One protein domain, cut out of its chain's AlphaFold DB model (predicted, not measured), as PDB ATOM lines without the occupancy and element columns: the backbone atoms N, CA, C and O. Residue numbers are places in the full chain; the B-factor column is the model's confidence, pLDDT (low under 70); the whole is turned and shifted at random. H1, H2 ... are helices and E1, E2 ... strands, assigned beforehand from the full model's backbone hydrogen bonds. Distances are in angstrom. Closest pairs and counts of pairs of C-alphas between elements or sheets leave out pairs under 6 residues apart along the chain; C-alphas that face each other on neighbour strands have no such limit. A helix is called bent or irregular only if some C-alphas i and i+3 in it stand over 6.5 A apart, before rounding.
ATOM      1  N   PHE A 366     173.953  97.642 166.198       94.44
ATOM      2  CA  PHE A 366     174.314  98.914 165.591       94.44
ATOM      3  C   PHE A 366     173.539  99.160 164.306       94.44
ATOM      4  O   PHE A 366     172.937 100.217 164.176       94.44
ATOM      5  N   LYS A 367     173.518  98.199 163.371       92.94
ATOM      6  CA  LYS A 367     172.809  98.352 162.093       92.94
ATOM      7  C   LYS A 367     171.340  98.706 162.320       92.94
ATOM      8  O   LYS A 367     170.844  99.637 161.689       92.94
ATOM      9  N   HIS A 368     170.667  98.009 163.232       93.06
ATOM     10  CA  HIS A 368     169.275  98.275 163.580       93.06
ATOM     11  C   HIS A 368     169.076  99.693 164.146       93.06
ATOM     12  O   HIS A 368     168.315 100.488 163.590       93.06
ATOM     13  N   ASP A 369     169.804 100.045 165.207       95.06
ATOM     14  CA  ASP A 369     169.654 101.333 165.895       95.06
ATOM     15  C   ASP A 369     170.093 102.516 165.013       95.06
ATOM     16  O   ASP A 369     169.447 103.569 164.989       95.06
ATOM     17  N   PHE A 370     171.160 102.329 164.233       96.38
ATOM     18  CA  PHE A 370     171.619 103.290 163.237       96.38
ATOM     19  C   PHE A 370     170.577 103.500 162.145       96.38
ATOM     20  O   PHE A 370     170.345 104.643 161.773       96.38
ATOM     21  N   SER A 371     169.917 102.445 161.658       96.12
ATOM     22  CA  SER A 371     168.885 102.565 160.620       96.12
ATOM     23  C   SER A 371     167.746 103.473 161.072       96.12
ATOM     24  O   SER A 371     167.354 104.390 160.350       96.12
ATOM     25  N   ILE A 372     167.273 103.292 162.307       94.69
ATOM     26  CA  ILE A 372     166.236 104.138 162.913       94.69
ATOM     27  C   ILE A 372     166.685 105.600 162.983       94.69
ATOM     28  O   ILE A 372     165.941 106.512 162.612       94.69
ATOM     29  N   LEU A 373     167.906 105.834 163.469       93.25
ATOM     30  CA  LEU A 373     168.484 107.172 163.536       93.25
ATOM     31  C   LEU A 373     168.617 107.792 162.139       93.25
ATOM     32  O   LEU A 373     168.252 108.948 161.925       93.25
ATOM     33  N   PHE A 374     169.126 107.020 161.189       93.75
ATOM     34  CA  PHE A 374     169.415 107.460 159.839       93.75
ATOM     35  C   PHE A 374     168.149 107.897 159.107       93.75
ATOM     36  O   PHE A 374     168.168 108.950 158.480       93.75
ATOM     37  N   VAL A 375     167.025 107.185 159.254       93.50
ATOM     38  CA  VAL A 375     165.737 107.617 158.674       93.50
ATOM     39  C   VAL A 375     165.318 108.998 159.179       93.50
ATOM     40  O   VAL A 375     164.817 109.808 158.401       93.50
ATOM     41  N   ARG A 376     165.582 109.324 160.453       90.25
ATOM     42  CA  ARG A 376     165.284 110.658 161.011       90.25
ATOM     43  C   ARG A 376     166.155 111.755 160.402       90.25
ATOM     44  O   ARG A 376     165.696 112.885 160.277       90.25
ATOM     45  N   LEU A 377     167.391 111.425 160.031       89.69
ATOM     46  CA  LEU A 377     168.357 112.360 159.449       89.69
ATOM     47  C   LEU A 377     168.348 112.376 157.914       89.69
ATOM     48  O   LEU A 377     168.917 113.288 157.319       89.69
ATOM     49  N   TYR A 378     167.714 111.392 157.271       92.44
ATOM     50  CA  TYR A 378     167.798 111.143 155.829       92.44
ATOM     51  C   TYR A 378     167.517 112.401 155.010       92.44
ATOM     52  O   TYR A 378     168.297 112.762 154.130       92.44
ATOM     53  N   HIS A 379     166.432 113.103 155.344       90.75
ATOM     54  CA  HIS A 379     166.019 114.318 154.650       90.75
ATOM     55  C   HIS A 379     167.110 115.394 154.672       90.75
ATOM     56  O   HIS A 379     167.479 115.935 153.628       90.75
ATOM     57  N   ASP A 380     167.665 115.677 155.848       85.38
ATOM     58  CA  ASP A 380     168.665 116.728 156.015       85.38
ATOM     59  C   ASP A 380     170.010 116.336 155.405       85.38
ATOM     60  O   ASP A 380     170.649 117.166 154.754       85.38
ATOM     61  N   LEU A 381     170.415 115.070 155.535       86.00
ATOM     62  CA  LEU A 381     171.635 114.546 154.919       86.00
ATOM     63  C   LEU A 381     171.557 114.602 153.388       86.00
ATOM     64  O   LEU A 381     172.480 115.106 152.743       86.00
ATOM     65  N   ALA A 382     170.438 114.167 152.803       86.75
ATOM     66  CA  ALA A 382     170.199 114.241 151.366       86.75
ATOM     67  C   ALA A 382     170.201 115.696 150.870       86.75
ATOM     68  O   ALA A 382     170.894 116.047 149.912       86.75
ATOM     69  N   LEU A 383     169.492 116.595 151.559       82.75
ATOM     70  CA  LEU A 383     169.416 117.999 151.161       82.75
ATOM     71  C   LEU A 383     170.728 118.759 151.357       82.75
ATOM     72  O   LEU A 383     171.027 119.644 150.550       82.75
ATOM     73  N   ALA A 384     171.536 118.424 152.364       78.56
ATOM     74  CA  ALA A 384     172.840 119.045 152.592       78.56
ATOM     75  C   ALA A 384     173.819 118.813 151.428       78.56
ATOM     76  O   ALA A 384     174.719 119.632 151.199       78.56
ATOM     77  N   ARG A 385     173.638 117.733 150.658       76.12
ATOM     78  CA  ARG A 385     174.425 117.425 149.450       76.12
ATOM     79  C   ARG A 385     174.065 118.339 148.277       76.12
ATOM     80  O   ARG A 385     174.932 118.701 147.489       76.12
ATOM     81  N   THR A 386     172.820 118.813 148.240       73.44
ATOM     82  CA  THR A 386     172.301 119.680 147.167       73.44
ATOM     83  C   THR A 386     172.675 121.160 147.289       73.44
ATOM     84  O   THR A 386     172.484 121.915 146.335       73.44
ATOM     85  N   SER A 387     173.182 121.605 148.446       63.16
ATOM     86  CA  SER A 387     173.482 123.023 148.685       63.16
ATOM     87  C   SER A 387     174.637 123.529 147.804       63.16
ATOM     88  O   SER A 387     175.659 122.843 147.689       63.16
ATOM     89  N   PRO A 388     174.531 124.741 147.218       53.28
ATOM     90  CA  PRO A 388     175.595 125.324 146.414       53.28
ATOM     91  C   PRO A 388     176.901 125.429 147.199       53.28
ATOM     92  O   PRO A 388     176.926 125.817 148.364       53.28
ATOM     93  N   ALA A 389     178.007 125.174 146.505       46.56
ATOM     94  CA  ALA A 389     179.370 125.267 147.018       46.56
ATOM     95  C   ALA A 389     179.718 126.581 147.755       46.56
ATOM     96  O   ALA A 389     180.673 126.636 148.519       46.56
ATOM     97  N   ALA A 402     186.317 114.969 141.992       41.38
ATOM     98  CA  ALA A 402     185.827 115.319 143.334       41.38
ATOM     99  C   ALA A 402     184.301 115.520 143.411       41.38
ATOM    100  O   ALA A 402     183.740 115.627 144.507       41.38
ATOM    101  N   ASP A 403     183.638 115.629 142.259       41.84
ATOM    102  CA  ASP A 403     182.181 115.643 142.166       41.84
ATOM    103  C   ASP A 403     181.623 114.211 142.137       41.84
ATOM    104  O   ASP A 403     180.721 113.939 142.915       41.84
ATOM    105  N   ILE A 404     182.227 113.275 141.388       40.19
ATOM    106  CA  ILE A 404     181.796 111.860 141.306       40.19
ATOM    107  C   ILE A 404     181.788 111.188 142.689       40.19
ATOM    108  O   ILE A 404     180.855 110.476 143.042       40.19
ATOM    109  N   GLN A 405     182.789 111.484 143.517       42.81
ATOM    110  CA  GLN A 405     182.956 110.854 144.828       42.81
ATOM    111  C   GLN A 405     182.012 111.389 145.910       42.81
ATOM    112  O   GLN A 405     181.875 110.756 146.946       42.81
ATOM    113  N   ARG A 406     181.348 112.533 145.676       49.66
ATOM    114  CA  ARG A 406     180.266 112.990 146.555       49.66
ATOM    115  C   ARG A 406     178.995 112.186 146.346       49.66
ATOM    116  O   ARG A 406     178.058 112.434 147.078       49.66
ATOM    117  N   HIS A 407     178.883 111.323 145.335       50.97
ATOM    118  CA  HIS A 407     177.610 110.695 144.976       50.97
ATOM    119  C   HIS A 407     177.324 109.366 145.680       50.97
ATOM    120  O   HIS A 407     176.157 108.998 145.729       50.97
ATOM    121  N   SER A 408     178.312 108.700 146.292       60.50
ATOM    122  CA  SER A 408     178.102 107.355 146.851       60.50
ATOM    123  C   SER A 408     177.852 107.295 148.356       60.50
ATOM    124  O   SER A 408     177.220 106.343 148.778       60.50
ATOM    125  N   GLU A 409     178.258 108.270 149.185       75.75
ATOM    126  CA  GLU A 409     178.339 108.013 150.641       75.75
ATOM    127  C   GLU A 409     176.971 107.710 151.281       75.75
ATOM    128  O   GLU A 409     176.851 106.849 152.148       75.75
ATOM    129  N   LEU A 410     175.914 108.407 150.838       82.75
ATOM    130  CA  LEU A 410     174.550 108.119 151.297       82.75
ATOM    131  C   LEU A 410     174.072 106.760 150.767       82.75
ATOM    132  O   LEU A 410     173.465 106.002 151.518       82.75
ATOM    133  N   GLY A 411     174.388 106.470 149.502       83.50
ATOM    134  CA  GLY A 411     174.090 105.203 148.840       83.50
ATOM    135  C   GLY A 411     174.782 104.007 149.488       83.50
ATOM    136  O   GLY A 411     174.189 102.939 149.580       83.50
ATOM    137  N   ASP A 412     175.994 104.195 150.008       83.12
ATOM    138  CA  ASP A 412     176.747 103.166 150.721       83.12
ATOM    139  C   ASP A 412     176.014 102.773 152.011       83.12
ATOM    140  O   ASP A 412     175.889 101.589 152.321       83.12
ATOM    141  N   PHE A 413     175.436 103.738 152.736       88.94
ATOM    142  CA  PHE A 413     174.613 103.437 153.909       88.94
ATOM    143  C   PHE A 413     173.291 102.776 153.523       88.94
ATOM    144  O   PHE A 413     172.928 101.743 154.087       88.94
ATOM    145  N   THR A 414     172.554 103.358 152.575       91.06
ATOM    146  CA  THR A 414     171.218 102.873 152.209       91.06
ATOM    147  C   THR A 414     171.279 101.496 151.571       91.06
ATOM    148  O   THR A 414     170.451 100.657 151.904       91.06
ATOM    149  N   CYS A 415     172.301 101.194 150.768       85.12
ATOM    150  CA  CYS A 415     172.528  99.854 150.241       85.12
ATOM    151  C   CYS A 415     172.714  98.826 151.367       85.12
ATOM    152  O   CYS A 415     172.187  97.723 151.276       85.12
ATOM    153  N   GLN A 416     173.414  99.165 152.453       83.75
ATOM    154  CA  GLN A 416     173.658  98.241 153.572       83.75
ATOM    155  C   GLN A 416     172.432  98.016 154.475       83.75
ATOM    156  O   GLN A 416     172.379  97.019 155.208       83.75
ATOM    157  N   MET A 417     171.467  98.941 154.444       91.38
ATOM    158  CA  MET A 417     170.261  98.921 155.279       91.38
ATOM    159  C   MET A 417     169.012  98.483 154.505       91.38
ATOM    160  O   MET A 417     168.314  97.575 154.943       91.38
ATOM    161  N   PHE A 418     168.731  99.103 153.357       92.12
ATOM    162  CA  PHE A 418     167.478  98.943 152.608       92.12
ATOM    163  C   PHE A 418     167.441  97.685 151.734       92.12
ATOM    164  O   PHE A 418     166.378  97.265 151.301       92.12
ATOM    165  N   THR A 419     168.579  97.029 151.501       87.44
ATOM    166  CA  THR A 419     168.612  95.705 150.848       87.44
ATOM    167  C   THR A 419     168.365  94.559 151.833       87.44
ATOM    168  O   THR A 419     168.206  93.406 151.432       87.44
ATOM    169  N   ARG A 420     168.300  94.858 153.138       86.94
ATOM    170  CA  ARG A 420     168.008  93.880 154.185       86.94
ATOM    171  C   ARG A 420     166.537  93.882 154.544       86.94
ATOM    172  O   ARG A 420     166.012  94.876 155.044       86.94
ATOM    173  N   LYS A 421     165.900  92.731 154.359       89.06
ATOM    174  CA  LYS A 421     164.473  92.538 154.614       89.06
ATOM    175  C   LYS A 421     164.067  92.876 156.051       89.06
ATOM    176  O   LYS A 421     163.105  93.606 156.249       89.06
ATOM    177  N   ASP A 422     164.795  92.380 157.050       88.75
ATOM    178  CA  ASP A 422     164.462  92.573 158.469       88.75
ATOM    179  C   ASP A 422     164.449  94.057 158.869       88.75
ATOM    180  O   ASP A 422     163.483  94.542 159.456       88.75
ATOM    181  N   VAL A 423     165.492  94.791 158.478       93.50
ATOM    182  CA  VAL A 423     165.616  96.229 158.731       93.50
ATOM    183  C   VAL A 423     164.574  97.009 157.935       93.50
ATOM    184  O   VAL A 423     163.901  97.875 158.481       93.50
ATOM    185  N   THR A 424     164.414  96.702 156.650       94.75
ATOM    186  CA  THR A 424     163.554  97.473 155.743       94.75
ATOM    187  C   THR A 424     162.078  97.341 156.091       94.75
ATOM    188  O   THR A 424     161.361  98.339 156.101       94.75
ATOM    189  N   VAL A 425     161.620  96.135 156.435       94.62
ATOM    190  CA  VAL A 425     160.234  95.905 156.861       94.62
ATOM    191  C   VAL A 425     159.948  96.633 158.174       94.62
ATOM    192  O   VAL A 425     158.917  97.297 158.276       94.62
ATOM    193  N   MET A 426     160.870  96.589 159.142       95.88
ATOM    194  CA  MET A 426     160.769  97.378 160.378       95.88
ATOM    195  C   MET A 426     160.684  98.876 160.059       95.88
ATOM    196  O   MET A 426     159.769  99.561 160.515       95.88
ATOM    197  N   LEU A 427     161.571  99.373 159.194       97.31
ATOM    198  CA  LEU A 427     161.580 100.772 158.789       97.31
ATOM    199  C   LEU A 427     160.336 101.192 158.011       97.31
ATOM    200  O   LEU A 427     160.056 102.376 158.025       97.31
ATOM    201  N   ALA A 428     159.636 100.293 157.318       95.69
ATOM    202  CA  ALA A 428     158.392 100.590 156.605       95.69
ATOM    203  C   ALA A 428     157.152 100.506 157.505       95.69
ATOM    204  O   ALA A 428     156.177 101.220 157.278       95.69
ATOM    205  N   THR A 429     157.196  99.638 158.516       94.88
ATOM    206  CA  THR A 429     156.074  99.379 159.428       94.88
ATOM    207  C   THR A 429     156.047 100.379 160.581       94.88
ATOM    208  O   THR A 429     154.991 100.898 160.938       94.88
ATOM    209  N   GLU A 430     157.209 100.655 161.173       95.38
ATOM    210  CA  GLU A 430     157.334 101.426 162.416       95.38
ATOM    211  C   GLU A 430     157.861 102.849 162.187       95.38
ATOM    212  O   GLU A 430     157.625 103.746 163.000       95.38
ATOM    213  N   TYR A 431     158.551 103.075 161.068       94.81
ATOM    214  CA  TYR A 431     159.139 104.360 160.709       94.81
ATOM    215  C   TYR A 431     158.578 104.820 159.350       94.81
ATOM    216  O   TYR A 431     158.159 104.034 158.512       94.81
ATOM    217  N   ASP A 432     158.471 106.125 159.105       93.06
ATOM    218  CA  ASP A 432     157.900 106.621 157.841       93.06
ATOM    219  C   ASP A 432     158.979 106.695 156.748       93.06
ATOM    220  O   ASP A 432     159.276 107.777 156.231       93.06
ATOM    221  N   ILE A 433     159.638 105.572 156.428       96.69
ATOM    222  CA  ILE A 433     160.730 105.566 155.439       96.69
ATOM    223  C   ILE A 433     160.228 105.925 154.036       96.69
ATOM    224  O   ILE A 433     160.805 106.793 153.378       96.69
ATOM    225  N   LEU A 434     159.099 105.348 153.610       95.75
ATOM    226  CA  LEU A 434     158.487 105.607 152.303       95.75
ATOM    227  C   LEU A 434     158.146 107.093 152.140       95.75
ATOM    228  O   LEU A 434     158.540 107.730 151.160       95.75
ATOM    229  N   GLY A 435     157.458 107.680 153.125       96.06
ATOM    230  CA  GLY A 435     157.131 109.099 153.109       96.06
ATOM    231  C   GLY A 435     158.370 109.982 153.201       96.06
ATOM    232  O   GLY A 435     158.426 111.019 152.541       96.06
ATOM    233  N   THR A 436     159.386 109.580 153.966       96.75
ATOM    234  CA  THR A 436     160.637 110.338 154.109       96.75
ATOM    235  C   THR A 436     161.406 110.412 152.795       96.75
ATOM    236  O   THR A 436     161.768 111.518 152.384       96.75
ATOM    237  N   ILE A 437     161.583 109.294 152.085       96.12
ATOM    238  CA  ILE A 437     162.257 109.271 150.778       96.12
ATOM    239  C   ILE A 437     161.469 110.112 149.762       96.12
ATOM    240  O   ILE A 437     162.028 111.014 149.133       96.12
ATOM    241  N   LEU A 438     160.148 109.911 149.664       95.62
ATOM    242  CA  LEU A 438     159.290 110.636 148.716       95.62
ATOM    243  C   LEU A 438     159.249 112.149 148.984       95.62
ATOM    244  O   LEU A 438     159.327 112.952 148.050       95.62
ATOM    245  N   ARG A 439     159.144 112.569 150.253       95.62
ATOM    246  CA  ARG A 439     159.197 113.995 150.631       95.62
ATOM    247  C   ARG A 439     160.548 114.608 150.288       95.62
ATOM    248  O   ARG A 439     160.579 115.711 149.747       95.62
ATOM    249  N   THR A 440     161.635 113.888 150.550       94.81
ATOM    250  CA  THR A 440     163.002 114.334 150.251       94.81
ATOM    251  C   THR A 440     163.204 114.530 148.754       94.81
ATOM    252  O   THR A 440     163.545 115.636 148.335       94.81
ATOM    253  N   ALA A 441     162.865 113.528 147.937       93.25
ATOM    254  CA  ALA A 441     162.908 113.614 146.477       93.25
ATOM    255  C   ALA A 441     162.101 114.812 145.945       93.25
ATOM    256  O   ALA A 441     162.559 115.579 145.094       93.25
ATOM    257  N   ARG A 442     160.900 115.033 146.494       93.69
ATOM    258  CA  ARG A 442     160.023 116.141 146.099       93.69
ATOM    259  C   ARG A 442     160.628 117.494 146.443       93.69
ATOM    260  O   ARG A 442     160.565 118.414 145.629       93.69
ATOM    261  N   ASP A 443     161.181 117.640 147.638       93.38
ATOM    262  CA  ASP A 443     161.744 118.909 148.088       93.38
ATOM    263  C   ASP A 443     163.080 119.210 147.384       93.38
ATOM    264  O   ASP A 443     163.346 120.371 147.068       93.38
ATOM    265  N   MET A 444     163.851 118.183 147.002       91.00
ATOM    266  CA  MET A 444     164.981 118.315 146.074       91.00
ATOM    267  C   MET A 444     164.533 118.826 144.706       91.00
ATOM    268  O   MET A 444     165.071 119.818 144.218       91.00
ATOM    269  N   LEU A 445     163.514 118.205 144.104       89.88
ATOM    270  CA  LEU A 445     163.011 118.612 142.792       89.88
ATOM    271  C   LEU A 445     162.425 120.031 142.832       89.88
ATOM    272  O   LEU A 445     162.657 120.826 141.924       89.88
ATOM    273  N   ARG A 446     161.756 120.417 143.925       90.94
ATOM    274  CA  ARG A 446     161.259 121.789 144.130       90.94
ATOM    275  C   ARG A 446     162.358 122.849 144.122       90.94
ATOM    276  O   ARG A 446     162.114 123.940 143.614       90.94
ATOM    277  N   ARG A 447     163.559 122.539 144.628       89.69
ATOM    278  CA  ARG A 447     164.721 123.451 144.580       89.69
ATOM    279  C   ARG A 447     165.210 123.721 143.156       89.69
ATOM    280  O   ARG A 447     165.889 124.713 142.939       89.69
ATOM    281  N   THR A 448     164.850 122.867 142.198       88.00
ATOM    282  CA  THR A 448     165.224 123.016 140.783       88.00
ATOM    283  C   THR A 448     164.210 123.815 139.966       88.00
ATOM    284  O   THR A 448     164.453 124.073 138.793       88.00
ATOM    285  N   ILE A 449     163.060 124.187 140.539       88.75
ATOM    286  CA  ILE A 449     162.004 124.868 139.784       88.75
ATOM    287  C   ILE A 449     162.483 126.264 139.378       88.75
ATOM    288  O   ILE A 449     162.704 127.126 140.229       88.75
ATOM    289  N   MET A 450     162.555 126.505 138.071       85.25
ATOM    290  CA  MET A 450     162.776 127.830 137.499       85.25
ATOM    291  C   MET A 450     161.466 128.457 137.027       85.25
ATOM    292  O   MET A 450     160.472 127.773 136.766       85.25
ATOM    293  N   ARG A 451     161.479 129.786 136.921       84.56
ATOM    294  CA  ARG A 451     160.409 130.579 136.314       84.56
ATOM    295  C   ARG A 451     161.016 131.424 135.213       84.56
ATOM    296  O   ARG A 451     161.824 132.303 135.502       84.56
ATOM    297  N   GLU A 452     160.639 131.152 133.973       75.44
ATOM    298  CA  GLU A 452     161.191 131.841 132.810       75.44
ATOM    299  C   GLU A 452     160.095 132.167 131.798       75.44
ATOM    300  O   GLU A 452     159.115 131.436 131.655       75.44
ATOM    301  N   LYS A 453     160.247 133.292 131.100       69.44
ATOM    302  CA  LYS A 453     159.363 133.667 130.000       69.44
ATOM    303  C   LYS A 453     159.873 132.981 128.728       69.44
ATOM    304  O   LYS A 453     161.011 133.216 128.338       69.44
ATOM    305  N   VAL A 454     159.071 132.095 128.133       65.06
ATOM    306  CA  VAL A 454     159.496 131.286 126.969       65.06
ATOM    307  C   VAL A 454     159.430 132.093 125.667       65.06
ATOM    308  O   VAL A 454     160.264 131.894 124.793       65.06
ATOM    309  N   ASP A 455     158.483 133.027 125.572       65.06
ATOM    310  CA  ASP A 455     158.268 133.957 124.457       65.06
ATOM    311  C   ASP A 455     157.565 135.232 124.976       65.06
ATOM    312  O   ASP A 455     156.987 135.222 126.066       65.06
ATOM    313  N   GLU A 456     157.588 136.335 124.224       65.62
ATOM    314  CA  GLU A 456     156.948 137.602 124.606       65.62
ATOM    315  C   GLU A 456     155.436 137.451 124.855       65.62
ATOM    316  O   GLU A 456     154.922 138.081 125.789       65.62
ATOM    317  N   ASP A 457     154.788 136.540 124.121       65.62
ATOM    318  CA  ASP A 457     153.342 136.283 124.148       65.62
ATOM    319  C   ASP A 457     152.923 135.033 124.952       65.62
ATOM    320  O   ASP A 457     151.729 134.778 125.128       65.62
ATOM    321  N   THR A 458     153.868 134.237 125.475       64.69
ATOM    322  CA  THR A 458     153.538 133.043 126.281       64.69
ATOM    323  C   THR A 458     153.483 133.329 127.780       64.69
ATOM    324  O   THR A 458     154.156 134.214 128.319       64.69
ATOM    325  N   ALA A 459     152.663 132.539 128.483       68.75
ATOM    326  CA  ALA A 459     152.639 132.511 129.940       68.75
ATOM    327  C   ALA A 459     154.023 132.138 130.512       68.75
ATOM    328  O   ALA A 459     154.804 131.433 129.873       68.75
ATOM    329  N   ILE A 460     154.318 132.596 131.736       74.12
ATOM    330  CA  ILE A 460     155.557 132.243 132.447       74.12
ATOM    331  C   ILE A 460     155.612 130.721 132.594       74.12
ATOM    332  O   ILE A 460     154.762 130.129 133.260       74.12
ATOM    333  N   TYR A 461     156.626 130.098 131.998       74.44
ATOM    334  CA  TYR A 461     156.906 128.688 132.211       74.44
ATOM    335  C   TYR A 461     157.445 128.503 133.624       74.44
ATOM    336  O   TYR A 461     158.390 129.176 134.046       74.44
ATOM    337  N   GLN A 462     156.833 127.571 134.346       81.94
ATOM    338  CA  GLN A 462     157.297 127.106 135.638       81.94
ATOM    339  C   GLN A 462     157.549 125.606 135.533       81.94
ATOM    340  O   GLN A 462     156.612 124.832 135.364       81.94
ATOM    341  N   GLY A 463     158.806 125.202 135.665       84.12
ATOM    342  CA  GLY A 463     159.176 123.795 135.607       84.12
ATOM    343  C   GLY A 463     160.621 123.565 136.014       84.12
ATOM    344  O   GLY A 463     161.329 124.499 136.392       84.12
ATOM    345  N   VAL A 464     161.042 122.306 135.974       87.94
ATOM    346  CA  VAL A 464     162.379 121.879 136.403       87.94
ATOM    347  C   VAL A 464     163.453 122.485 135.499       87.94
ATOM    348  O   VAL A 464     163.404 122.337 134.275       87.94
ATOM    349  N   ASP A 465     164.432 123.155 136.108       86.06
ATOM    350  CA  ASP A 465     165.678 123.540 135.455       86.06
ATOM    351  C   ASP A 465     166.598 122.323 135.374       86.06
ATOM    352  O   ASP A 465     167.284 121.963 136.334       86.06
ATOM    353  N   VAL A 466     166.632 121.685 134.207       84.56
ATOM    354  CA  VAL A 466     167.468 120.497 133.965       84.56
ATOM    355  C   VAL A 466     168.970 120.800 134.009       84.56
ATOM    356  O   VAL A 466     169.789 119.889 134.072       84.56
ATOM    357  N   ARG A 467     169.341 122.085 134.035       81.19
ATOM    358  CA  ARG A 467     170.726 122.553 134.176       81.19
ATOM    359  C   ARG A 467     171.146 122.682 135.634       81.19
ATOM    360  O   ARG A 467     172.333 122.856 135.914       81.19
ATOM    361  N   HIS A 468     170.188 122.610 136.558       84.19
ATOM    362  CA  HIS A 468     170.455 122.690 137.982       84.19
ATOM    363  C   HIS A 468     171.373 121.539 138.412       84.19
ATOM    364  O   HIS A 468     171.222 120.403 137.964       84.19
ATOM    365  N   ALA A 469     172.305 121.816 139.329       80.44
ATOM    366  CA  ALA A 469     173.304 120.839 139.769       80.44
ATOM    367  C   ALA A 469     172.675 119.545 140.315       80.44
ATOM    368  O   ALA A 469     173.210 118.476 140.078       80.44
ATOM    369  N   ILE A 470     171.519 119.635 140.981       83.69
ATOM    370  CA  ILE A 470     170.751 118.468 141.464       83.69
ATOM    371  C   ILE A 470     170.417 117.491 140.325       83.69
ATOM    372  O   ILE A 470     170.540 116.285 140.516       83.69
ATOM    373  N   ILE A 471     170.016 118.004 139.156       83.62
ATOM    374  CA  ILE A 471     169.665 117.179 137.991       83.62
ATOM    375  C   ILE A 471     170.934 116.699 137.292       83.62
ATOM    376  O   ILE A 471     171.116 115.499 137.119       83.62
ATOM    377  N   LYS A 472     171.856 117.618 136.966       78.56
ATOM    378  CA  LYS A 472     173.115 117.285 136.273       78.56
ATOM    379  C   LYS A 472     173.993 116.291 137.030       78.56
ATOM    380  O   LYS A 472     174.802 115.608 136.416       78.56
ATOM    381  N   LYS A 473     173.872 116.252 138.354       74.75
ATOM    382  CA  LYS A 473     174.643 115.367 139.221       74.75
ATOM    383  C   LYS A 473     173.852 114.161 139.735       74.75
ATOM    384  O   LYS A 473     174.312 113.504 140.658       74.75
ATOM    385  N   HIS A 474     172.672 113.888 139.172       79.12
ATOM    386  CA  HIS A 474     171.868 112.706 139.506       79.12
ATOM    387  C   HIS A 474     171.560 112.550 141.009       79.12
ATOM    388  O   HIS A 474     171.359 111.448 141.505       79.12
ATOM    389  N   GLU A 475     171.483 113.652 141.767       81.75
ATOM    390  CA  GLU A 475     171.239 113.569 143.217       81.75
ATOM    391  C   GLU A 475     169.836 113.012 143.508       81.75
ATOM    392  O   GLU A 475     169.622 112.345 144.516       81.75
ATOM    393  N   LEU A 476     168.867 113.269 142.619       85.38
ATOM    394  CA  LEU A 476     167.520 112.706 142.733       85.38
ATOM    395  C   LEU A 476     167.515 111.183 142.537       85.38
ATOM    396  O   LEU A 476     166.724 110.501 143.187       85.38
ATOM    397  N   THR A 477     168.405 110.666 141.684       82.75
ATOM    398  CA  THR A 477     168.526 109.235 141.384       82.75
ATOM    399  C   THR A 477     168.841 108.441 142.651       82.75
ATOM    400  O   THR A 477     168.317 107.348 142.819       82.75
ATOM    401  N   GLN A 478     169.592 109.009 143.605       85.50
ATOM    402  CA  GLN A 478     169.816 108.362 144.902       85.50
ATOM    403  C   GLN A 478     168.499 108.098 145.647       85.50
ATOM    404  O   GLN A 478     168.258 106.980 146.085       85.50
ATOM    405  N   CYS A 479     167.608 109.093 145.741       90.50
ATOM    406  CA  CYS A 479     166.318 108.913 146.413       90.50
ATOM    407  C   CYS A 479     165.435 107.885 145.696       90.50
ATOM    408  O   CYS A 479     164.716 107.128 146.344       90.50
ATOM    409  N   THR A 480     165.450 107.863 144.361       87.50
ATOM    410  CA  THR A 480     164.644 106.896 143.608       87.50
ATOM    411  C   THR A 480     165.218 105.481 143.713       87.50
ATOM    412  O   THR A 480     164.437 104.553 143.894       87.50
ATOM    413  N   MET A 481     166.547 105.313 143.710       86.81
ATOM    414  CA  MET A 481     167.220 104.032 143.984       86.81
ATOM    415  C   MET A 481     166.938 103.532 145.403       86.81
ATOM    416  O   MET A 481     166.589 102.371 145.582       86.81
ATOM    417  N   ASP A 482     167.016 104.409 146.406       92.06
ATOM    418  CA  ASP A 482     166.701 104.054 147.791       92.06
ATOM    419  C   ASP A 482     165.255 103.575 147.929       92.06
ATOM    420  O   ASP A 482     164.985 102.605 148.634       92.06
ATOM    421  N   LEU A 483     164.325 104.224 147.218       92.25
ATOM    422  CA  LEU A 483     162.941 103.772 147.157       92.25
ATOM    423  C   LEU A 483     162.833 102.389 146.502       92.25
ATOM    424  O   LEU A 483     162.064 101.572 146.996       92.25
ATOM    425  N   LEU A 484     163.593 102.098 145.438       88.25
ATOM    426  CA  LEU A 484     163.602 100.756 144.843       88.25
ATOM    427  C   LEU A 484     164.101  99.705 145.820       88.25
ATOM    428  O   LEU A 484     163.444  98.684 145.942       88.25
ATOM    429  N   TYR A 485     165.199  99.955 146.540       90.12
ATOM    430  CA  TYR A 485     165.683  99.003 147.543       90.12
ATOM    431  C   TYR A 485     164.602  98.676 148.572       90.12
ATOM    432  O   TYR A 485     164.411  97.514 148.913       90.12
ATOM    433  N   VAL A 486     163.846  99.687 149.013       92.94
ATOM    434  CA  VAL A 486     162.732  99.485 149.947       92.94
ATOM    435  C   VAL A 486     161.590  98.684 149.312       92.94
ATOM    436  O   VAL A 486     161.033  97.791 149.947       92.94
ATOM    437  N   LEU A 487     161.234  98.993 148.066       90.50
ATOM    438  CA  LEU A 487     160.133  98.354 147.343       90.50
ATOM    439  C   LEU A 487     160.506  97.003 146.712       90.50
ATOM    440  O   LEU A 487     159.629  96.357 146.153       90.50
ATOM    441  N   ASP A 488     161.760  96.561 146.779       87.81
ATOM    442  CA  ASP A 488     162.188  95.250 146.267       87.81
ATOM    443  C   ASP A 488     161.731  94.092 147.179       87.81
ATOM    444  O   ASP A 488     161.714  92.934 146.772       87.81
ATOM    445  N   HIS A 489     161.311  94.398 148.413       88.38
ATOM    446  CA  HIS A 489     160.835  93.404 149.378       88.38
ATOM    447  C   HIS A 489     159.318  93.210 149.287       88.38
ATOM    448  O   HIS A 489     158.549  94.130 149.580       88.38
ATOM    449  N   ASP A 490     158.873  91.987 148.985       89.50
ATOM    450  CA  ASP A 490     157.444  91.632 148.901       89.50
ATOM    451  C   ASP A 490     156.686  91.900 150.223       89.50
ATOM    452  O   ASP A 490     155.505  92.258 150.232       89.50
ATOM    453  N   GLU A 491     157.351  91.785 151.377       92.44
ATOM    454  CA  GLU A 491     156.737  92.095 152.676       92.44
ATOM    455  C   GLU A 491     156.398  93.578 152.821       92.44
ATOM    456  O   GLU A 491     155.388  93.924 153.433       92.44
ATOM    457  N   VAL A 492     157.195  94.464 152.218       93.19
ATOM    458  CA  VAL A 492     156.895  95.899 152.208       93.19
ATOM    459  C   VAL A 492     155.642  96.169 151.373       93.19
ATOM    460  O   VAL A 492     154.868  97.059 151.720       93.19
ATOM    461  N   HIS A 493     155.369  95.379 150.329       92.62
ATOM    462  CA  HIS A 493     154.124  95.502 149.555       92.62
ATOM    463  C   HIS A 493     152.915  95.164 150.423       92.62
ATOM    464  O   HIS A 493     151.918  95.883 150.395       92.62
ATOM    465  N   SER A 494     153.038  94.122 151.250       92.44
ATOM    466  CA  SER A 494     152.001  93.754 152.220       92.44
ATOM    467  C   SER A 494     151.734  94.910 153.187       92.44
ATOM    468  O   SER A 494     150.588  95.330 153.315       92.44
ATOM    469  N   VAL A 495     152.785  95.512 153.759       93.81
ATOM    470  CA  VAL A 495     152.672  96.700 154.631       93.81
ATOM    471  C   VAL A 495     151.994  97.874 153.909       93.81
ATOM    472  O   VAL A 495     151.128  98.540 154.473       93.81
ATOM    473  N   ILE A 496     152.338  98.128 152.644       94.19
ATOM    474  CA  ILE A 496     151.747  99.211 151.841       94.19
ATOM    475  C   ILE A 496     150.242  98.994 151.601       94.19
ATOM    476  O   ILE A 496     149.472  99.967 151.595       94.19
ATOM    477  N   MET A 497     149.834  97.739 151.393       92.06
ATOM    478  CA  MET A 497     148.465  97.339 151.048       92.06
ATOM    479  C   MET A 497     147.588  97.011 152.266       92.06
ATOM    480  O   MET A 497     146.361  96.927 152.141       92.06
ATOM    481  N   GLU A 498     148.174  96.902 153.458       91.69
ATOM    482  CA  GLU A 498     147.444  96.788 154.719       91.69
ATOM    483  C   GLU A 498     146.463  97.954 154.943       91.69
ATOM    484  O   GLU A 498     146.592  99.055 154.397       91.69
ATOM    485  N   ASN A 499     145.456  97.713 155.790       91.19
ATOM    486  CA  ASN A 499     144.435  98.701 156.156       91.19
ATOM    487  C   ASN A 499     143.750  99.348 154.936       91.19
ATOM    488  O   ASN A 499     143.637 100.572 154.862       91.19
ATOM    489  N   ASP A 500     143.302  98.521 153.982       90.75
ATOM    490  CA  ASP A 500     142.699  98.963 152.711       90.75
ATOM    491  C   ASP A 500     143.649  99.874 151.902       90.75
ATOM    492  O   ASP A 500     143.251 100.890 151.327       90.75
ATOM    493  N   GLY A 501     144.944  99.543 151.891       92.00
ATOM    494  CA  GLY A 501     145.970 100.281 151.158       92.00
ATOM    495  C   GLY A 501     146.123 101.731 151.604       92.00
ATOM    496  O   GLY A 501     146.341 102.614 150.771       92.00
ATOM    497  N   LYS A 502     145.974 102.016 152.903       94.00
ATOM    498  CA  LYS A 502     146.062 103.388 153.427       94.00
ATOM    499  C   LYS A 502     147.404 104.046 153.088       94.00
ATOM    500  O   LYS A 502     147.419 105.176 152.603       94.00
ATOM    501  N   ILE A 503     148.518 103.334 153.285       94.62
ATOM    502  CA  ILE A 503     149.864 103.831 152.951       94.62
ATOM    503  C   ILE A 503     149.971 104.105 151.448       94.62
ATOM    504  O   ILE A 503     150.473 105.158 151.046       94.62
ATOM    505  N   MET A 504     149.426 103.218 150.612       93.62
ATOM    506  CA  MET A 504     149.391 103.435 149.169       93.62
ATOM    507  C   MET A 504     148.614 104.705 148.790       93.62
ATOM    508  O   MET A 504     149.115 105.548 148.043       93.62
ATOM    509  N   LYS A 505     147.404 104.869 149.340       93.75
ATOM    510  CA  LYS A 505     146.478 105.973 149.035       93.75
ATOM    511  C   LYS A 505     146.956 107.329 149.560       93.75
ATOM    512  O   LYS A 505     146.723 108.336 148.896       93.75
ATOM    513  N   GLU A 506     147.597 107.373 150.727       95.25
ATOM    514  CA  GLU A 506     147.937 108.627 151.417       95.25
ATOM    515  C   GLU A 506     149.410 109.036 151.267       95.25
ATOM    516  O   GLU A 506     149.713 110.232 151.280       95.25
ATOM    517  N   VAL A 507     150.325 108.078 151.091       94.81
ATOM    518  CA  VAL A 507     151.775 108.333 151.096       94.81
ATOM    519  C   VAL A 507     152.389 108.054 149.731       94.81
ATOM    520  O   VAL A 507     152.885 108.977 149.079       94.81
ATOM    521  N   VAL A 508     152.335 106.799 149.277       93.62
ATOM    522  CA  VAL A 508     153.106 106.339 148.114       93.62
ATOM    523  C   VAL A 508     152.571 106.938 146.816       93.62
ATOM    524  O   VAL A 508     153.306 107.645 146.123       93.62
ATOM    525  N   ALA A 509     151.287 106.740 146.500       92.31
ATOM    526  CA  ALA A 509     150.714 107.240 145.252       92.31
ATOM    527  C   ALA A 509     150.701 108.780 145.176       92.31
ATOM    528  O   ALA A 509     151.151 109.316 144.158       92.31
ATOM    529  N   PRO A 510     150.273 109.537 146.213       94.56
ATOM    530  CA  PRO A 510     150.333 110.998 146.172       94.56
ATOM    531  C   PRO A 510     151.765 111.534 146.112       94.56
ATOM    532  O   PRO A 510     152.025 112.492 145.379       94.56
ATOM    533  N   GLY A 511     152.690 110.919 146.858       93.31
ATOM    534  CA  GLY A 511     154.104 111.284 146.867       93.31
ATOM    535  C   GLY A 511     154.738 111.105 145.491       93.31
ATOM    536  O   GLY A 511     155.298 112.059 144.950       93.31
ATOM    537  N   TRP A 512     154.566 109.932 144.880       92.81
ATOM    538  CA  TRP A 512     155.093 109.644 143.546       92.81
ATOM    539  C   TRP A 512     154.441 110.501 142.457       92.81
ATOM    540  O   TRP A 512     155.130 111.117 141.642       92.81
ATOM    541  N   CYS A 513     153.111 110.645 142.484       92.25
ATOM    542  CA  CYS A 513     152.401 111.514 141.546       92.25
ATOM    543  C   CYS A 513     152.859 112.974 141.645       92.25
ATOM    544  O   CYS A 513     152.850 113.685 140.639       92.25
ATOM    545  N   ALA A 514     153.255 113.449 142.831       91.88
ATOM    546  CA  ALA A 514     153.818 114.785 142.981       91.88
ATOM    547  C   ALA A 514     155.170 114.926 142.264       91.88
ATOM    548  O   ALA A 514     155.403 115.965 141.651       91.88
ATOM    549  N   LEU A 515     156.027 113.896 142.289       91.62
ATOM    550  CA  LEU A 515     157.287 113.884 141.531       91.62
ATOM    551  C   LEU A 515     157.021 113.932 140.027       91.62
ATOM    552  O   LEU A 515     157.559 114.799 139.340       91.62
ATOM    553  N   LEU A 516     156.122 113.072 139.534       90.56
ATOM    554  CA  LEU A 516     155.740 113.040 138.121       90.56
ATOM    555  C   LEU A 516     155.185 114.392 137.659       90.56
ATOM    556  O   LEU A 516     155.621 114.912 136.637       90.56
ATOM    557  N   LYS A 517     154.282 115.008 138.434       89.81
ATOM    558  CA  LYS A 517     153.725 116.340 138.130       89.81
ATOM    559  C   LYS A 517     154.788 117.436 138.085       89.81
ATOM    560  O   LYS A 517     154.679 118.340 137.270       89.81
ATOM    561  N   LEU A 518     155.789 117.380 138.960       88.88
ATOM    562  CA  LEU A 518     156.884 118.354 138.963       88.88
ATOM    563  C   LEU A 518     157.829 118.165 137.770       88.88
ATOM    564  O   LEU A 518     158.323 119.153 137.237       88.88
ATOM    565  N   ALA A 519     158.069 116.920 137.352       86.88
ATOM    566  CA  ALA A 519     158.927 116.591 136.214       86.88
ATOM    567  C   ALA A 519     158.234 116.749 134.846       86.88
ATOM    568  O   ALA A 519     158.900 116.703 133.807       86.88
ATOM    569  N   GLN A 520     156.909 116.944 134.820       82.94
ATOM    570  CA  GLN A 520     156.172 117.235 133.590       82.94
ATOM    571  C   GLN A 520     156.714 118.496 132.912       82.94
ATOM    572  O   GLN A 520     157.038 119.489 133.561       82.94
ATOM    573  N   PHE A 521     156.789 118.442 131.581       74.56
ATOM    574  CA  PHE A 521     157.256 119.537 130.726       74.56
ATOM    575  C   PHE A 521     158.678 120.037 131.019       74.56
ATOM    576  O   PHE A 521     159.009 121.147 130.607       74.56
ATOM    577  N   CYS A 522     159.534 119.251 131.688       77.62
ATOM    578  CA  CYS A 522     160.930 119.643 131.851       77.62
ATOM    579  C   CYS A 522     161.603 119.777 130.476       77.62
ATOM    580  O   CYS A 522     161.480 118.888 129.635       77.62
ATOM    581  N   TYR A 523     162.317 120.886 130.269       75.31
ATOM    582  CA  TYR A 523     162.986 121.223 129.007       75.31
ATOM    583  C   TYR A 523     162.025 121.429 127.810       75.31
ATOM    584  O   TYR A 523     162.045 120.667 126.843       75.31
ATOM    585  N   PRO A 524     161.162 122.467 127.842       72.44
ATOM    586  CA  PRO A 524     160.296 122.783 126.711       72.44
ATOM    587  C   PRO A 524     161.115 123.287 125.513       72.44
ATOM    588  O   PRO A 524     162.072 124.049 125.677       72.44
ATOM    589  N   ASN A 525     160.694 122.916 124.301       69.56
ATOM    590  CA  ASN A 525     161.291 123.419 123.062       69.56
ATOM    591  C   ASN A 525     161.191 124.952 122.992       69.56
ATOM    592  O   ASN A 525     160.142 125.528 123.292       69.56
ATOM    593  N   ARG A 526     162.274 125.615 122.563       65.56
ATOM    594  CA  ARG A 526     162.338 127.078 122.409       65.56
ATOM    595  C   ARG A 526     162.460 127.467 120.943       65.56
ATOM    596  O   ARG A 526     163.318 126.952 120.230       65.56
ATOM    597  N   VAL A 527     161.646 128.425 120.512       61.41
ATOM    598  CA  VAL A 527     161.729 128.997 119.163       61.41
ATOM    599  C   VAL A 527     162.749 130.133 119.180       61.41
ATOM    600  O   VAL A 527     162.516 131.166 119.794       61.41
ATOM    601  N   SER A 536     169.618 122.474 119.470       57.34
ATOM    602  CA  SER A 536     169.878 121.307 120.311       57.34
ATOM    603  C   SER A 536     170.906 121.680 121.386       57.34
ATOM    604  O   SER A 536     172.107 121.464 121.208       57.34
ATOM    605  N   ASP A 537     170.457 122.286 122.483       63.66
ATOM    606  CA  ASP A 537     171.305 122.468 123.663       63.66
ATOM    607  C   ASP A 537     171.571 121.079 124.292       63.66
ATOM    608  O   ASP A 537     170.615 120.348 124.554       63.66
ATOM    609  N   PRO A 538     172.842 120.662 124.483       67.62
ATOM    610  CA  PRO A 538     173.206 119.341 125.016       67.62
ATOM    611  C   PRO A 538     172.620 119.028 126.406       67.62
ATOM    612  O   PRO A 538     172.615 117.864 126.824       67.62
ATOM    613  N   ASP A 539     172.077 120.029 127.104       72.31
ATOM    614  CA  ASP A 539     171.417 119.881 128.400       72.31
ATOM    615  C   ASP A 539     170.089 119.084 128.343       72.31
ATOM    616  O   ASP A 539     169.564 118.698 129.392       72.31
ATOM    617  N   TRP A 540     169.581 118.739 127.146       78.19
ATOM    618  CA  TRP A 540     168.431 117.830 126.966       78.19
ATOM    619  C   TRP A 540     168.638 116.446 127.615       78.19
ATOM    620  O   TRP A 540     167.675 115.789 128.017       78.19
ATOM    621  N   THR A 541     169.892 116.011 127.762       78.88
ATOM    622  CA  THR A 541     170.261 114.734 128.395       78.88
ATOM    623  C   THR A 541     169.813 114.643 129.857       78.88
ATOM    624  O   THR A 541     169.388 113.576 130.299       78.88
ATOM    625  N   GLY A 542     169.813 115.762 130.592       79.50
ATOM    626  CA  GLY A 542     169.308 115.817 131.966       79.50
ATOM    627  C   GLY A 542     167.794 115.603 132.048       79.50
ATOM    628  O   GLY A 542     167.314 114.937 132.963       79.50
ATOM    629  N   ALA A 543     167.044 116.107 131.060       83.69
ATOM    630  CA  ALA A 543     165.605 115.868 130.945       83.69
ATOM    631  C   ALA A 543     165.312 114.387 130.666       83.69
ATOM    632  O   ALA A 543     164.488 113.779 131.351       83.69
ATOM    633  N   LEU A 544     166.032 113.793 129.703       84.50
ATOM    634  CA  LEU A 544     165.886 112.378 129.370       84.50
ATOM    635  C   LEU A 544     166.230 111.482 130.564       84.50
ATOM    636  O   LEU A 544     165.479 110.551 130.843       84.50
ATOM    637  N   SER A 545     167.328 111.755 131.278       82.06
ATOM    638  CA  SER A 545     167.713 110.969 132.456       82.06
ATOM    639  C   SER A 545     166.657 111.056 133.552       82.06
ATOM    640  O   SER A 545     166.220 110.023 134.045       82.06
ATOM    641  N   LEU A 546     166.186 112.264 133.882       85.44
ATOM    642  CA  LEU A 546     165.144 112.461 134.891       85.44
ATOM    643  C   LEU A 546     163.863 111.690 134.540       85.44
ATOM    644  O   LEU A 546     163.261 111.051 135.401       85.44
ATOM    645  N   HIS A 547     163.433 111.750 133.277       86.06
ATOM    646  CA  HIS A 547     162.250 111.022 132.816       86.06
ATOM    647  C   HIS A 547     162.469 109.513 132.817       86.06
ATOM    648  O   HIS A 547     161.590 108.787 133.266       86.06
ATOM    649  N   THR A 548     163.627 109.041 132.359       83.94
ATOM    650  CA  THR A 548     163.963 107.610 132.340       83.94
ATOM    651  C   THR A 548     163.969 107.034 133.752       83.94
ATOM    652  O   THR A 548     163.359 105.989 133.986       83.94
ATOM    653  N   ASP A 549     164.564 107.747 134.709       80.94
ATOM    654  CA  ASP A 549     164.583 107.352 136.116       80.94
ATOM    655  C   ASP A 549     163.151 107.292 136.668       80.94
ATOM    656  O   ASP A 549     162.691 106.239 137.097       80.94
ATOM    657  N   LEU A 550     162.361 108.364 136.569       85.94
ATOM    658  CA  LEU A 550     160.996 108.359 137.117       85.94
ATOM    659  C   LEU A 550     160.055 107.351 136.424       85.94
ATOM    660  O   LEU A 550     159.190 106.754 137.068       85.94
ATOM    661  N   VAL A 551     160.188 107.137 135.115       82.62
ATOM    662  CA  VAL A 551     159.321 106.205 134.376       82.62
ATOM    663  C   VAL A 551     159.690 104.754 134.670       82.62
ATOM    664  O   VAL A 551     158.790 103.961 134.941       82.62
ATOM    665  N   SER A 552     160.981 104.406 134.680       78.00
ATOM    666  CA  SER A 552     161.433 103.033 134.963       78.00
ATOM    667  C   SER A 552     160.940 102.528 136.323       78.00
ATOM    668  O   SER A 552     160.519 101.382 136.445       78.00
ATOM    669  N   HIS A 553     160.882 103.413 137.317       79.38
ATOM    670  CA  HIS A 553     160.448 103.080 138.675       79.38
ATOM    671  C   HIS A 553     158.923 103.085 138.843       79.38
ATOM    672  O   HIS A 553     158.391 102.469 139.765       79.38
ATOM    673  N   SER A 554     158.193 103.747 137.937       85.06
ATOM    674  CA  SER A 554     156.725 103.752 137.963       85.06
ATOM    675  C   SER A 554     156.149 102.356 137.727       85.06
ATOM    676  O   SER A 554     155.083 102.048 138.251       85.06
ATOM    677  N   TRP A 555     156.860 101.497 136.987       81.25
ATOM    678  CA  TRP A 555     156.455 100.107 136.784       81.25
ATOM    679  C   TRP A 555     156.384  99.327 138.098       81.25
ATOM    680  O   TRP A 555     155.395  98.641 138.330       81.25
ATOM    681  N   LEU A 556     157.375  99.484 138.981       76.75
ATOM    682  CA  LEU A 556     157.405  98.775 140.262       76.75
ATOM    683  C   LEU A 556     156.218  99.177 141.149       76.75
ATOM    684  O   LEU A 556     155.556  98.332 141.736       76.75
ATOM    685  N   LEU A 557     155.882 100.470 141.179       81.75
ATOM    686  CA  LEU A 557     154.706 100.960 141.904       81.75
ATOM    687  C   LEU A 557     153.388 100.448 141.323       81.75
ATOM    688  O   LEU A 557     152.434 100.246 142.067       81.75
ATOM    689  N   ILE A 558     153.321 100.263 140.005       84.12
ATOM    690  CA  ILE A 558     152.163  99.660 139.344       84.12
ATOM    691  C   ILE A 558     152.074  98.172 139.703       84.12
ATOM    692  O   ILE A 558     150.985  97.710 140.029       84.12
ATOM    693  N   ASP A 559     153.195  97.446 139.698       81.94
ATOM    694  CA  ASP A 559     153.258  96.026 140.071       81.94
ATOM    695  C   ASP A 559     152.710  95.791 141.487       81.94
ATOM    696  O   ASP A 559     151.878  94.910 141.678       81.94
ATOM    697  N   ILE A 560     153.052  96.660 142.447       81.19
ATOM    698  CA  ILE A 560     152.527  96.615 143.828       81.19
ATOM    699  C   ILE A 560     150.997  96.741 143.888       81.19
ATOM    700  O   ILE A 560     150.375  96.163 144.768       81.19
ATOM    701  N   ILE A 561     150.375  97.506 142.983       76.38
ATOM    702  CA  ILE A 561     148.906  97.638 142.929       76.38
ATOM    703  C   ILE A 561     148.262  96.381 142.333       76.38
ATOM    704  O   ILE A 561     147.115  96.070 142.649       76.38
ATOM    705  N   TYR A 562     148.952  95.733 141.393       77.19
ATOM    706  CA  TYR A 562     148.422  94.590 140.651       77.19
ATOM    707  C   TYR A 562     148.551  93.263 141.401       77.19
ATOM    708  O   TYR A 562     147.721  92.381 141.166       77.19
ATOM    709  N   ARG A 563     149.586  93.113 142.231       69.31
ATOM    710  CA  ARG A 563     149.751  91.982 143.151       69.31
ATOM    711  C   ARG A 563     148.775  92.089 144.318       69.31
ATOM    712  O   ARG A 563     148.250  91.022 144.706       69.31
TER     713      ARG A 563
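This is residues 366 to 389, 402 to 527 and 536 to 563 of the 563 residues of the protein "E3 ubiquitin-protein ligase" of Perkinsus chesapeaki (UniProt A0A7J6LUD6). A hairpin of two strands, E1 and E2, lies at one end of a flat body of helices, whose core is an up-and-down bundle of H4, H6, arm H7b of the bent helix H7, and H8, each running against the one before. H2 packs on H6 and arm H1b of the bent helix H1 on H4, while H3 and arm H7a lie at the end away from the strands. The printed part has 178 residues, with eight named helices and two named strands in the order H1 H2 H3 H4 E1 E2 H5 H6 H7 H8; the class is mostly helix. It is compact, with a radius of gyration of the C-alphas of 17.3 A, and spans 55 by 41 by 22 A.

E1, residues 449 to 453, and E2, residues 460 to 464, form an antiparallel hairpin; N 450 and O 463, 2.9 A, and N 461 and O 452, 2.8 A, are within hydrogen-bond range. H7, residues 490 to 519, was assigned as one helix by its hydrogen bonds but is bent, C-alphas 500 and 503 being 8.7 A apart; its arms are H7a, 490 to 500, and H7b, 503 to 519. The closest C-alphas of E2 and H7b are Val 464 and Ala 519, 6.3 A. H7b touches H4, residues 433 to 447, the same way at a shallow tilt of 19 degrees, closest C-alphas Leu 438 and Gly 511, 5.5 A. H4 touches H6, residues 475 to 487, opposite ways at 18 degrees, a shallow tilt, closest C-alphas Ala 441 and Cys 479, 5.8 A. H8, residues 540 to 562, touches H6 with residues 549 to 556 alone, closest C-alphas Thr 477 and Asp 549, 6.8 A. H8 also touches H7b, closest C-alphas Leu 516 and Leu 550, 7.1 A. H4 and H8 are apart, as are H6 and H7b. H2, residues 409 to 418, touches H6 at a shallow tilt of 10 degrees, closest C-alphas Phe 418 and Tyr 485, 5.4 A. H1, residues 366 to 386, likewise assigned as one helix by its hydrogen bonds, is bent, C-alphas 376 and 379 being 7.4 A apart. Its arm H1b, 379 to 386, touches H4, closest C-alphas His 379 and Thr 440, 5.3 A. Its arm H1a, 366 to 376, touches H3, residues 421 to 429, closest C-alphas His 368 and Val 423, 6.4 A. H3 touches H7a, closest C-alphas Val 425 and Val 492, 5.7 A. H5, residues 469 to 472, only just touches H8, with 3 pairs of C-alphas within 8 A, the closest Lys 472 and Gly 542, 5.9 A. Every O i to N i+4 pair is within hydrogen-bond range in H2, H3 and H4, but 6 of 7 in H1a, 2 of 4 in H1b, 8 of 9 in H6, 5 of 7 in H7a, 10 of 13 in H7b and 15 of 19 in H8; H5 is too short for one.

H1a begins at C-alpha 366, (174.314, 98.914, 165.591), and H8 ends at C-alpha 562, (148.422, 94.590, 140.651). From first to last C-alpha H8 measures 33.6 A, H7b 22.9 A, H4 21.3 A and H6 19.3 A. H7a and H7b are irregular, with C-alphas 496 and 499 8.5 A apart and C-alphas 506 and 509 6.9 A apart.

The C-alphas farthest apart, Phe 366 and Asp 457, are 59.6 A apart. Residues 390 to 401 and 528 to 535 are not printed; the gaps between C-alphas 389 and 402 and between 527 and 536 are 12.4 A and 11.3 A. Of the links printed whole, none is long. The mean pLDDT of the printed part is 83.8; 24 residues are under 70, among them 402 to 408 and 453 to 459.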